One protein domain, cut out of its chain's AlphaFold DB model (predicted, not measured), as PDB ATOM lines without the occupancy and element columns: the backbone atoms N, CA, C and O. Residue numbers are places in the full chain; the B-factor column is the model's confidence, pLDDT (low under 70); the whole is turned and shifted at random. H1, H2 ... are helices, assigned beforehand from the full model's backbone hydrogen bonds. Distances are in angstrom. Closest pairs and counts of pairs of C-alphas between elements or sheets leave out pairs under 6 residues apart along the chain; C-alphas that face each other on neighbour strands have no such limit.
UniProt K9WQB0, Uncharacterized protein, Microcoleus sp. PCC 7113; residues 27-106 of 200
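Overview. This is residues 27 to 106 of the 200 residues of an uncharacterized protein of Microcoleus sp. PCC 7113 (UniProt K9WQB0). Three helices, H2, H3 and H4, make the sides of a flat, open triangle with an empty middle, and the first helix, H1, packs along the outside of H2 in a helical hairpin. The triangle is only loosely closed: H2 and H3 meet near one corner, H3 and H4 near the next, and the last turns of H4 come back to the beginning of H2. The printed part has 80 residues with four named helices, H1 to H4 in that order, and no named strand; its class is all helix. The whole is loose, with a radius of gyration of the C-alphas of 14.9 A, and spans 42 by 31 by 16 A.

Arrangement. H1, residues 27 to 45, and H2, residues 48 to 65, touch and form a hairpin. They run opposite ways at a shallow tilt of 21 degrees, and their closest C-alphas, those of Leu 42 and Ser 50, are 5.1 A apart. H3, residues 67 to 84, is close to H2 but not clearly touching, at a steep tilt of 67 degrees; the closest C-alphas, those of Cys 63 and Ala 70, are 5.3 A apart. H4, residues 88 to 105, is close to H3 but not clearly touching and about perpendicular to it, at 81 degrees, with the closest C-alphas, those of Glu 81 and Ile 88, 6.7 A apart. H2 and H4 only just touch, with 3 pairs of C-alphas within 8 A, through residue 49 of H2 alone and residues 99 to 103 of H4 alone. Their closest C-alphas, those of Thr 49 and Tyr 100, are 6.5 A apart; the two helices run opposite ways at a shallow tilt of 34 degrees, only just short of steep. H1 is apart from H3 and from H4. Each O i to N i+4 pair is within hydrogen-bond range in H1, H2 and H4; in H3 13 of 14 are.

Along the chain. H1 begins at C-alpha 27, (148.392, 165.907, 140.257), and is 26.7 A long from first to last C-alpha. H2 is 26.2 A long and ends at C-alpha 65, (159.064, 164.160, 137.326). H3 is 25.5 A long. H4 is 25.4 A long and ends at C-alpha 105, (148.156, 147.674, 166.176).

Size, cuts and confidence. The two C-alphas farthest apart, those of Val 44 and Lys 83, are 43.1 A apart. Residues 90 to 95 of H4 stand free. The printed part has no cut, and the links H1 to H2, H2 to H3 and H3 to H4 are tight. The mean pLDDT of the printed part is 75.2; the model's confidence is under 70 at residues 42, 45 to 50, 70, 73, 80 and 104 to 106.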
ATOM      1  N   LEU A  27     148.092 167.117 139.476       73.88
ATOM      2  CA  LEU A  27     148.392 165.907 140.257       73.88
ATOM      3  C   LEU A  27     149.714 166.047 141.040       73.88
ATOM      4  O   LEU A  27     149.826 165.588 142.172       73.88
ATOM      5  N   SER A  28     150.684 166.764 140.466       73.88
ATOM      6  CA  SER A  28     151.972 167.085 141.084       73.88
ATOM      7  C   SER A  28     151.854 167.916 142.365       73.88
ATOM      8  O   SER A  28     152.585 167.658 143.316       73.88
ATOM      9  N   VAL A  29     150.920 168.870 142.435       77.88
ATOM     10  CA  VAL A  29     150.698 169.698 143.636       77.88
ATOM     11  C   VAL A  29     150.115 168.858 144.770       77.88
ATOM     12  O   VAL A  29     150.480 169.052 145.926       77.88
ATOM     13  N   LEU A  30     149.261 167.886 144.436       77.19
ATOM     14  CA  LEU A  30     148.674 166.959 145.405       77.19
ATOM     15  C   LEU A  30     149.718 165.991 145.985       77.19
ATOM     16  O   LEU A  30     149.704 165.696 147.176       77.19
ATOM     17  N   MET A  31     150.640 165.504 145.151       77.75
ATOM     18  CA  MET A  31     151.719 164.625 145.613       77.75
ATOM     19  C   MET A  31     152.766 165.384 146.436       77.75
ATOM     20  O   MET A  31     153.269 164.854 147.428       77.75
ATOM     21  N   LEU A  32     153.048 166.641 146.079       79.94
ATOM     22  CA  LEU A  32     153.949 167.501 146.843       79.94
ATOM     23  C   LEU A  32     153.371 167.831 148.226       79.94
ATOM     24  O   LEU A  32     154.085 167.739 149.223       79.94
ATOM     25  N   SER A  33     152.079 168.173 148.306       80.19
ATOM     26  CA  SER A  33     151.430 168.460 149.589       80.19
ATOM     27  C   SER A  33     151.353 167.222 150.483       80.19
ATOM     28  O   SER A  33     151.617 167.328 151.679       80.19
ATOM     29  N   ALA A  34     151.086 166.042 149.910       77.56
ATOM     30  CA  ALA A  34     151.135 164.775 150.638       77.56
ATOM     31  C   ALA A  34     152.547 164.463 151.164       77.56
ATOM     32  O   ALA A  34     152.699 164.073 152.320       77.56
ATOM     33  N   SER A  35     153.582 164.695 150.352       78.94
ATOM     34  CA  SER A  35     154.980 164.490 150.757       78.94
ATOM     35  C   SER A  35     155.387 165.437 151.893       78.94
ATOM     36  O   SER A  35     156.031 165.013 152.848       78.94
ATOM     37  N   ALA A  36     154.967 166.706 151.831       80.06
ATOM     38  CA  ALA A  36     155.218 167.683 152.889       80.06
ATOM     39  C   ALA A  36     154.488 167.323 154.194       80.06
ATOM     40  O   ALA A  36     155.083 167.404 155.267       80.06
ATOM     41  N   ALA A  37     153.232 166.875 154.112       79.31
ATOM     42  CA  ALA A  37     152.464 166.442 155.278       79.31
ATOM     43  C   ALA A  37     153.103 165.226 155.969       79.31
ATOM     44  O   ALA A  37     153.265 165.231 157.185       79.31
ATOM     45  N   LEU A  38     153.537 164.223 155.198       74.81
ATOM     46  CA  LEU A  38     154.219 163.043 155.740       74.81
ATOM     47  C   LEU A  38     155.610 163.359 156.295       74.81
ATOM     48  O   LEU A  38     156.065 162.696 157.220       74.81
ATOM     49  N   PHE A  39     156.289 164.374 155.760       78.19
ATOM     50  CA  PHE A  39     157.562 164.833 156.310       78.19
ATOM     51  C   PHE A  39     157.383 165.544 157.657       78.19
ATOM     52  O   PHE A  39     158.161 165.323 158.581       78.19
ATOM     53  N   VAL A  40     156.331 166.356 157.798       79.19
ATOM     54  CA  VAL A  40     155.961 166.952 159.091       79.19
ATOM     55  C   VAL A  40     155.581 165.859 160.093       79.19
ATOM     56  O   VAL A  40     156.055 165.884 161.226       79.19
ATOM     57  N   ASP A  41     154.800 164.867 159.665       74.38
ATOM     58  CA  ASP A  41     154.435 163.715 160.492       74.38
ATOM     59  C   ASP A  41     155.665 162.900 160.935       74.38
ATOM     60  O   ASP A  41     155.780 162.539 162.104       74.38
ATOM     61  N   LEU A  42     156.652 162.711 160.050       69.62
ATOM     62  CA  LEU A  42     157.928 162.064 160.374       69.62
ATOM     63  C   LEU A  42     158.698 162.806 161.478       69.62
ATOM     64  O   LEU A  42     159.273 162.163 162.358       69.62
ATOM     65  N   ILE A  43     158.710 164.142 161.435       74.50
ATOM     66  CA  ILE A  43     159.395 164.977 162.433       74.50
ATOM     67  C   ILE A  43     158.698 164.888 163.796       74.50
ATOM     68  O   ILE A  43     159.374 164.877 164.823       74.50
ATOM     69  N   VAL A  44     157.364 164.825 163.813       71.50
ATOM     70  CA  VAL A  44     156.567 164.858 165.050       71.50
ATOM     71  C   VAL A  44     156.444 163.478 165.695       71.50
ATOM     72  O   VAL A  44     156.608 163.352 166.906       71.50
ATOM     73  N   ALA A  45     156.140 162.445 164.912       65.31
ATOM     74  CA  ALA A  45     155.777 161.134 165.438       65.31
ATOM     75  C   ALA A  45     156.979 160.188 165.602       65.31
ATOM     76  O   ALA A  45     156.876 159.222 166.357       65.31
ATOM     77  N   GLN A  46     158.099 160.432 164.902       64.06
ATOM     78  CA  GLN A  46     159.296 159.570 164.896       64.06
ATOM     79  C   GLN A  46     158.983 158.063 164.710       64.06
ATOM     80  O   GLN A  46     159.731 157.195 165.161       64.06
ATOM     81  N   ARG A  47     157.871 157.728 164.034       65.50
ATOM     82  CA  ARG A  47     157.436 156.345 163.795       65.50
ATOM     83  C   ARG A  47     158.055 155.786 162.519       65.50
ATOM     84  O   ARG A  47     158.207 156.480 161.513       65.50
ATOM     85  N   PHE A  48     158.376 154.494 162.547       65.50
ATOM     86  CA  PHE A  48     158.968 153.775 161.416       65.50
ATOM     87  C   PHE A  48     158.045 153.759 160.180       65.50
ATOM     88  O   PHE A  48     158.510 153.792 159.040       65.50
ATOM     89  N   THR A  49     156.728 153.797 160.380       68.38
ATOM     90  CA  THR A  49     155.719 153.905 159.312       68.38
ATOM     91  C   THR A  49     155.706 155.240 158.584       68.38
ATOM     92  O   THR A  49     155.529 155.256 157.363       68.38
ATOM     93  N   SER A  50     155.938 156.353 159.279       69.81
ATOM     94  CA  SER A  50     156.040 157.673 158.647       69.81
ATOM     95  C   SER A  50     157.253 157.732 157.707       69.81
ATOM     96  O   SER A  50     157.187 158.351 156.643       69.81
ATOM     97  N   PHE A  51     158.330 156.999 158.019       72.44
ATOM     98  CA  PHE A  51     159.506 156.878 157.149       72.44
ATOM     99  C   PHE A  51     159.196 156.109 155.857       72.44
ATOM    100  O   PHE A  51     159.524 156.575 154.763       72.44
ATOM    101  N   ILE A  52     158.504 154.967 155.964       76.62
ATOM    102  CA  ILE A  52     158.073 154.167 154.803       76.62
ATOM    103  C   ILE A  52     157.131 154.982 153.902       76.62
ATOM    104  O   ILE A  52     157.294 154.979 152.680       76.62
ATOM    105  N   GLY A  53     156.186 155.719 154.492       76.50
ATOM    106  CA  GLY A  53     155.248 156.569 153.751       76.50
ATOM    107  C   GLY A  53     155.926 157.735 153.034       76.50
ATOM    108  O   GLY A  53     155.627 158.012 151.867       76.50
ATOM    109  N   CYS A  54     156.882 158.392 153.695       76.69
ATOM    110  CA  CYS A  54     157.685 159.456 153.092       76.69
ATOM    111  C   CYS A  54     158.510 158.930 151.902       76.69
ATOM    112  O   CYS A  54     158.502 159.527 150.826       76.69
ATOM    113  N   LEU A  55     159.139 157.757 152.034       79.38
ATOM    114  CA  LEU A  55     159.880 157.125 150.938       79.38
ATOM    115  C   LEU A  55     158.973 156.812 149.733       79.38
ATOM    116  O   LEU A  55     159.322 157.119 148.593       79.38
ATOM    117  N   LEU A  56     157.789 156.242 149.976       79.88
ATOM    118  CA  LEU A  56     156.816 155.893 148.932       79.88
ATOM    119  C   LEU A  56     156.309 157.123 148.172       79.88
ATOM    120  O   LEU A  56     156.191 157.094 146.946       79.88
ATOM    121  N   THR A  57     156.043 158.217 148.884       78.81
ATOM    122  CA  THR A  57     155.585 159.477 148.280       78.81
ATOM    123  C   THR A  57     156.697 160.224 147.551       78.81
ATOM    124  O   THR A  57     156.442 160.783 146.482       78.81
ATOM    125  N   LEU A  58     157.942 160.150 148.029       79.12
ATOM    126  CA  LEU A  58     159.108 160.668 147.310       79.12
ATOM    127  C   LEU A  58     159.384 159.883 146.025       79.12
ATOM    128  O   LEU A  58     159.580 160.493 144.976       79.12
ATOM    129  N   VAL A  59     159.328 158.549 146.070       80.88
ATOM    130  CA  VAL A  59     159.466 157.696 144.876       80.88
ATOM    131  C   VAL A  59     158.314 157.946 143.901       80.88
ATOM    132  O   VAL A  59     158.549 158.057 142.699       80.88
ATOM    133  N   GLY A  60     157.084 158.109 144.398       75.50
ATOM    134  CA  GLY A  60     155.922 158.469 143.583       75.50
ATOM    135  C   GLY A  60     156.087 159.826 142.895       75.50
ATOM    136  O   GLY A  60     155.859 159.944 141.692       75.50
ATOM    137  N   THR A  61     156.566 160.830 143.629       75.69
ATOM    138  CA  THR A  61     156.833 162.170 143.093       75.69
ATOM    139  C   THR A  61     157.974 162.128 142.069       75.69
ATOM    140  O   THR A  61     157.822 162.643 140.964       75.69
ATOM    141  N   ALA A  62     159.073 161.423 142.358       78.25
ATOM    142  CA  ALA A  62     160.186 161.231 141.425       78.25
ATOM    143  C   ALA A  62     159.757 160.526 140.123       78.25
ATOM    144  O   ALA A  62     160.187 160.923 139.041       78.25
ATOM    145  N   CYS A  63     158.850 159.545 140.195       75.38
ATOM    146  CA  CYS A  63     158.291 158.882 139.012       75.38
ATOM    147  C   CYS A  63     157.479 159.832 138.114       75.38
ATOM    148  O   CYS A  63     157.471 159.656 136.895       75.38
ATOM    149  N   VAL A  64     156.809 160.838 138.691       77.50
ATOM    150  CA  VAL A  64     156.047 161.849 137.934       77.50
ATOM    151  C   VAL A  64     156.975 162.855 137.250       77.50
ATOM    152  O   VAL A  64     156.704 163.264 136.121       77.50
ATOM    153  N   PHE A  65     158.082 163.229 137.896       78.06
ATOM    154  CA  PHE A  65     159.064 164.160 137.326       78.06
ATOM    155  C   PHE A  65     160.006 163.503 136.299       78.06
ATOM    156  O   PHE A  65     160.442 164.176 135.364       78.06
ATOM    157  N   CYS A  66     160.270 162.197 136.412       76.19
ATOM    158  CA  CYS A  66     161.148 161.440 135.511       76.19
ATOM    159  C   CYS A  66     160.408 160.267 134.832       76.19
ATOM    160  O   CYS A  66     160.657 159.094 135.137       76.19
ATOM    161  N   PRO A  67     159.502 160.542 133.870       73.06
ATOM    162  CA  PRO A  67     158.682 159.501 133.249       73.06
ATOM    163  C   PRO A  67     159.493 158.522 132.381       73.06
ATOM    164  O   PRO A  67     159.082 157.376 132.193       73.06
ATOM    165  N   LYS A  68     160.651 158.940 131.847       75.69
ATOM    166  CA  LYS A  68     161.503 158.104 130.979       75.69
ATOM    167  C   LYS A  68     162.200 156.990 131.761       75.69
ATOM    168  O   LYS A  68     162.296 155.859 131.290       75.69
ATOM    169  N   GLU A  69     162.659 157.292 132.964       74.94
ATOM    170  CA  GLU A  69     163.290 156.340 133.873       74.94
ATOM    171  C   GLU A  69     162.229 155.455 134.540       74.94
ATOM    172  O   GLU A  69     162.403 154.238 134.615       74.94
ATOM    173  N   ALA A  70     161.084 156.035 134.916       67.62
ATOM    174  CA  ALA A  70     159.960 155.290 135.479       67.62
ATOM    175  C   ALA A  70     159.441 154.217 134.508       67.62
ATOM    176  O   ALA A  70     159.305 153.052 134.880       67.62
ATOM    177  N   THR A  71     159.224 154.571 133.237       74.75
ATOM    178  CA  THR A  71     158.763 153.616 132.211       74.75
ATOM    179  C   THR A  71     159.772 152.496 131.941       74.75
ATOM    180  O   THR A  71     159.365 151.360 131.687       74.75
ATOM    181  N   ARG A  72     161.081 152.755 132.071       75.62
ATOM    182  CA  ARG A  72     162.120 151.709 131.999       75.62
ATOM    183  C   ARG A  72     162.045 150.739 133.178       75.62
ATOM    184  O   ARG A  72     162.081 149.529 132.954       75.62
ATOM    185  N   CYS A  73     161.906 151.248 134.400       69.25
ATOM    186  CA  CYS A  73     161.780 150.425 135.603       69.25
ATOM    187  C   CYS A  73     160.496 149.587 135.587       69.25
ATOM    188  O   CYS A  73     160.559 148.372 135.765       69.25
ATOM    189  N   PHE A  74     159.348 150.195 135.272       75.25
ATOM    190  CA  PHE A  74     158.086 149.465 135.118       75.25
ATOM    191  C   PHE A  74     158.163 148.411 134.006       75.25
ATOM    192  O   PHE A  74     157.679 147.298 134.187       75.25
ATOM    193  N   GLY A  75     158.839 148.704 132.890       74.69
ATOM    194  CA  GLY A  75     159.056 147.733 131.815       74.69
ATOM    195  C   GLY A  75     159.991 146.573 132.187       74.69
ATOM    196  O   GLY A  75     159.879 145.492 131.608       74.69
ATOM    197  N   ALA A  76     160.918 146.762 133.129       75.94
ATOM    198  CA  ALA A  76     161.735 145.679 133.682       75.94
ATOM    199  C   ALA A  76     160.926 144.819 134.669       75.94
ATOM    200  O   ALA A  76     160.962 143.593 134.587       75.94
ATOM    201  N   ILE A  77     160.133 145.463 135.531       72.50
ATOM    202  CA  ILE A  77     159.244 144.800 136.496       72.50
ATOM    203  C   ILE A  77     158.174 143.976 135.772       72.50
ATOM    204  O   ILE A  77     157.975 142.813 136.102       72.50
ATOM    205  N   HIS A  78     157.554 144.516 134.723       75.06
ATOM    206  CA  HIS A  78     156.536 143.807 133.945       75.06
ATOM    207  C   HIS A  78     157.107 142.605 133.167       75.06
ATOM    208  O   HIS A  78     156.476 141.553 133.036       75.06
ATOM    209  N   ARG A  79     158.356 142.707 132.694       76.25
ATOM    210  CA  ARG A  79     159.078 141.565 132.104       76.25
ATOM    211  C   ARG A  79     159.388 140.477 133.132       76.25
ATOM    212  O   ARG A  79     159.437 139.300 132.788       76.25
ATOM    213  N   TRP A  80     159.584 140.857 134.389       69.88
ATOM    214  CA  TRP A  80     159.782 139.914 135.485       69.88
ATOM    215  C   TRP A  80     158.453 139.270 135.927       69.88
ATOM    216  O   TRP A  80     158.387 138.059 136.135       69.88
ATOM    217  N   GLU A  81     157.371 140.047 135.940       72.31
ATOM    218  CA  GLU A  81     155.997 139.615 136.226       72.31
ATOM    219  C   GLU A  81     155.500 138.548 135.237       72.31
ATOM    220  O   GLU A  81     155.023 137.481 135.630       72.31
ATOM    221  N   THR A  82     155.696 138.789 133.939       70.12
ATOM    222  CA  THR A  82     155.313 137.845 132.875       70.12
ATOM    223  C   THR A  82     156.100 136.533 132.937       70.12
ATOM    224  O   THR A  82     155.577 135.489 132.548       70.12
ATOM    225  N   LYS A  83     157.323 136.552 133.487       77.44
ATOM    226  CA  LYS A  83     158.160 135.358 133.676       77.44
ATOM    227  C   LYS A  83     157.718 134.502 134.866       77.44
ATOM    228  O   LYS A  83     157.803 133.278 134.790       77.44
ATOM    229  N   HIS A  84     157.240 135.122 135.943       76.00
ATOM    230  CA  HIS A  84     156.862 134.420 137.174       76.00
ATOM    231  C   HIS A  84     155.349 134.173 137.324       76.00
ATOM    232  O   HIS A  84     154.956 133.509 138.278       76.00
ATOM    233  N   LYS A  85     154.505 134.647 136.385       75.75
ATOM    234  CA  LYS A  85     153.026 134.516 136.395       75.75
ATOM    235  C   LYS A  85     152.357 134.969 137.707       75.75
ATOM    236  O   LYS A  85     151.223 134.590 137.989       75.75
ATOM    237  N   LEU A  86     153.046 135.778 138.505       72.38
ATOM    238  CA  LEU A  86     152.559 136.313 139.770       72.38
ATOM    239  C   LEU A  86     152.350 137.810 139.610       72.38
ATOM    240  O   LEU A  86     153.247 138.512 139.157       72.38
ATOM    241  N   ASN A  87     151.174 138.284 140.004       75.75
ATOM    242  CA  ASN A  87     150.837 139.698 139.973       75.75
ATOM    243  C   ASN A  87     151.466 140.373 141.206       75.75
ATOM    244  O   ASN A  87     151.008 140.187 142.336       75.75
ATOM    245  N   ILE A  88     152.571 141.092 141.008       78.06
ATOM    246  CA  ILE A  88     153.424 141.614 142.095       78.06
ATOM    247  C   ILE A  88     152.782 142.834 142.772       78.06
ATOM    248  O   ILE A  88     152.988 143.070 143.962       78.06
ATOM    249  N   ALA A  89     151.967 143.591 142.034       75.00
ATOM    250  CA  ALA A  89     151.308 144.798 142.527       75.00
ATOM    251  C   ALA A  89     150.407 144.556 143.760       75.00
ATOM    252  O   ALA A  89     150.619 145.225 144.775       75.00
ATOM    253  N   PRO A  90     149.451 143.601 143.754       80.38
ATOM    254  CA  PRO A  90     148.638 143.319 144.937       80.38
ATOM    255  C   PRO A  90     149.453 142.719 146.090       80.38
ATOM    256  O   PRO A  90     149.107 142.932 147.247       80.38
ATOM    257  N   LEU A  91     150.548 142.010 145.799       80.44
ATOM    258  CA  LEU A  91     151.404 141.412 146.824       80.44
ATOM    259  C   LEU A  91     152.195 142.477 147.594       80.44
ATOM    260  O   LEU A  91     152.221 142.451 148.822       80.44
ATOM    261  N   ILE A  92     152.770 143.457 146.889       80.75
ATOM    262  CA  ILE A  92     153.426 144.611 147.519       80.75
ATOM    263  C   ILE A  92     152.403 145.440 148.302       80.75
ATOM    264  O   ILE A  92     152.671 145.819 149.439       80.75
ATOM    265  N   LEU A  93     151.217 145.684 147.732       81.88
ATOM    266  CA  LEU A  93     150.157 146.430 148.413       81.88
ATOM    267  C   LEU A  93     149.699 145.727 149.697       81.88
ATOM    268  O   LEU A  93     149.550 146.376 150.729       81.88
ATOM    269  N   SER A  94     149.519 144.405 149.648       81.75
ATOM    270  CA  SER A  94     149.163 143.604 150.818       81.75
ATOM    271  C   SER A  94     150.260 143.657 151.876       81.75
ATOM    272  O   SER A  94     149.951 143.847 153.044       81.75
ATOM    273  N   LEU A  95     151.528 143.524 151.483       83.06
ATOM    274  CA  LEU A  95     152.656 143.555 152.412       83.06
ATOM    275  C   LEU A  95     152.769 144.917 153.113       83.06
ATOM    276  O   LEU A  95     152.868 144.976 154.337       83.06
ATOM    277  N   VAL A  96     152.699 146.013 152.351       81.88
ATOM    278  CA  VAL A  96     152.722 147.377 152.898       81.88
ATOM    279  C   VAL A  96     151.509 147.605 153.800       81.88
ATOM    280  O   VAL A  96     151.667 148.085 154.920       81.88
ATOM    281  N   GLY A  97     150.313 147.196 153.368       80.69
ATOM    282  CA  GLY A  97     149.091 147.298 154.165       80.69
ATOM    283  C   GLY A  97     149.185 146.551 155.496       80.69
ATOM    284  O   GLY A  97     148.829 147.106 156.531       80.69
ATOM    285  N   THR A  98     149.726 145.330 155.503       79.94
ATOM    286  CA  THR A  98     149.933 144.557 156.736       79.94
ATOM    287  C   THR A  98     150.933 145.230 157.669       79.94
ATOM    288  O   THR A  98     150.677 145.278 158.867       79.94
ATOM    289  N   VAL A  99     152.032 145.791 157.155       79.19
ATOM    290  CA  VAL A  99     153.008 146.523 157.984       79.19
ATOM    291  C   VAL A  99     152.379 147.769 158.606       79.19
ATOM    292  O   VAL A  99     152.568 148.008 159.794       79.19
ATOM    293  N   TYR A 100     151.582 148.524 157.846       77.94
ATOM    294  CA  TYR A 100     150.859 149.679 158.380       77.94
ATOM    295  C   TYR A 100     149.842 149.279 159.450       77.94
ATOM    296  O   TYR A 100     149.803 149.890 160.513       77.94
ATOM    297  N   LEU A 101     149.044 148.239 159.201       76.38
ATOM    298  CA  LEU A 101     148.084 147.740 160.188       76.38
ATOM    299  C   LEU A 101     148.776 147.211 161.442       76.38
ATOM    300  O   LEU A 101     148.285 147.439 162.543       76.38
ATOM    301  N   LEU A 102     149.912 146.533 161.287       73.94
ATOM    302  CA  LEU A 102     150.685 146.020 162.408       73.94
ATOM    303  C   LEU A 102     151.308 147.154 163.220       73.94
ATOM    304  O   LEU A 102     151.290 147.077 164.438       73.94
ATOM    305  N   ASP A 103     151.797 148.213 162.580       72.69
ATOM    306  CA  ASP A 103     152.341 149.377 163.278       72.69
ATOM    307  C   ASP A 103     151.257 150.121 164.074       72.69
ATOM    308  O   ASP A 103     151.442 150.389 165.261       72.69
ATOM    309  N   TYR A 104     150.081 150.335 163.470       65.50
ATOM    310  CA  TYR A 104     148.909 150.874 164.171       65.50
ATOM    311  C   TYR A 104     148.449 149.966 165.320       65.50
ATOM    312  O   TYR A 104     148.097 150.460 166.390       65.50
ATOM    313  N   ALA A 105     148.486 148.644 165.134       64.38
ATOM    314  CA  ALA A 105     148.156 147.674 166.176       64.38
ATOM    315  C   ALA A 105     149.267 147.504 167.231       64.38
ATOM    316  O   ALA A 105     149.006 146.973 168.306       64.38
ATOM    317  N   SER A 106     150.495 147.945 166.938       59.97
ATOM    318  CA  SER A 106     151.666 147.822 167.815       59.97
ATOM    319  C   SER A 106     151.863 149.005 168.759       59.97
ATOM    320  O   SER A 106     152.893 149.067 169.438       59.97
TER     321      SER A 106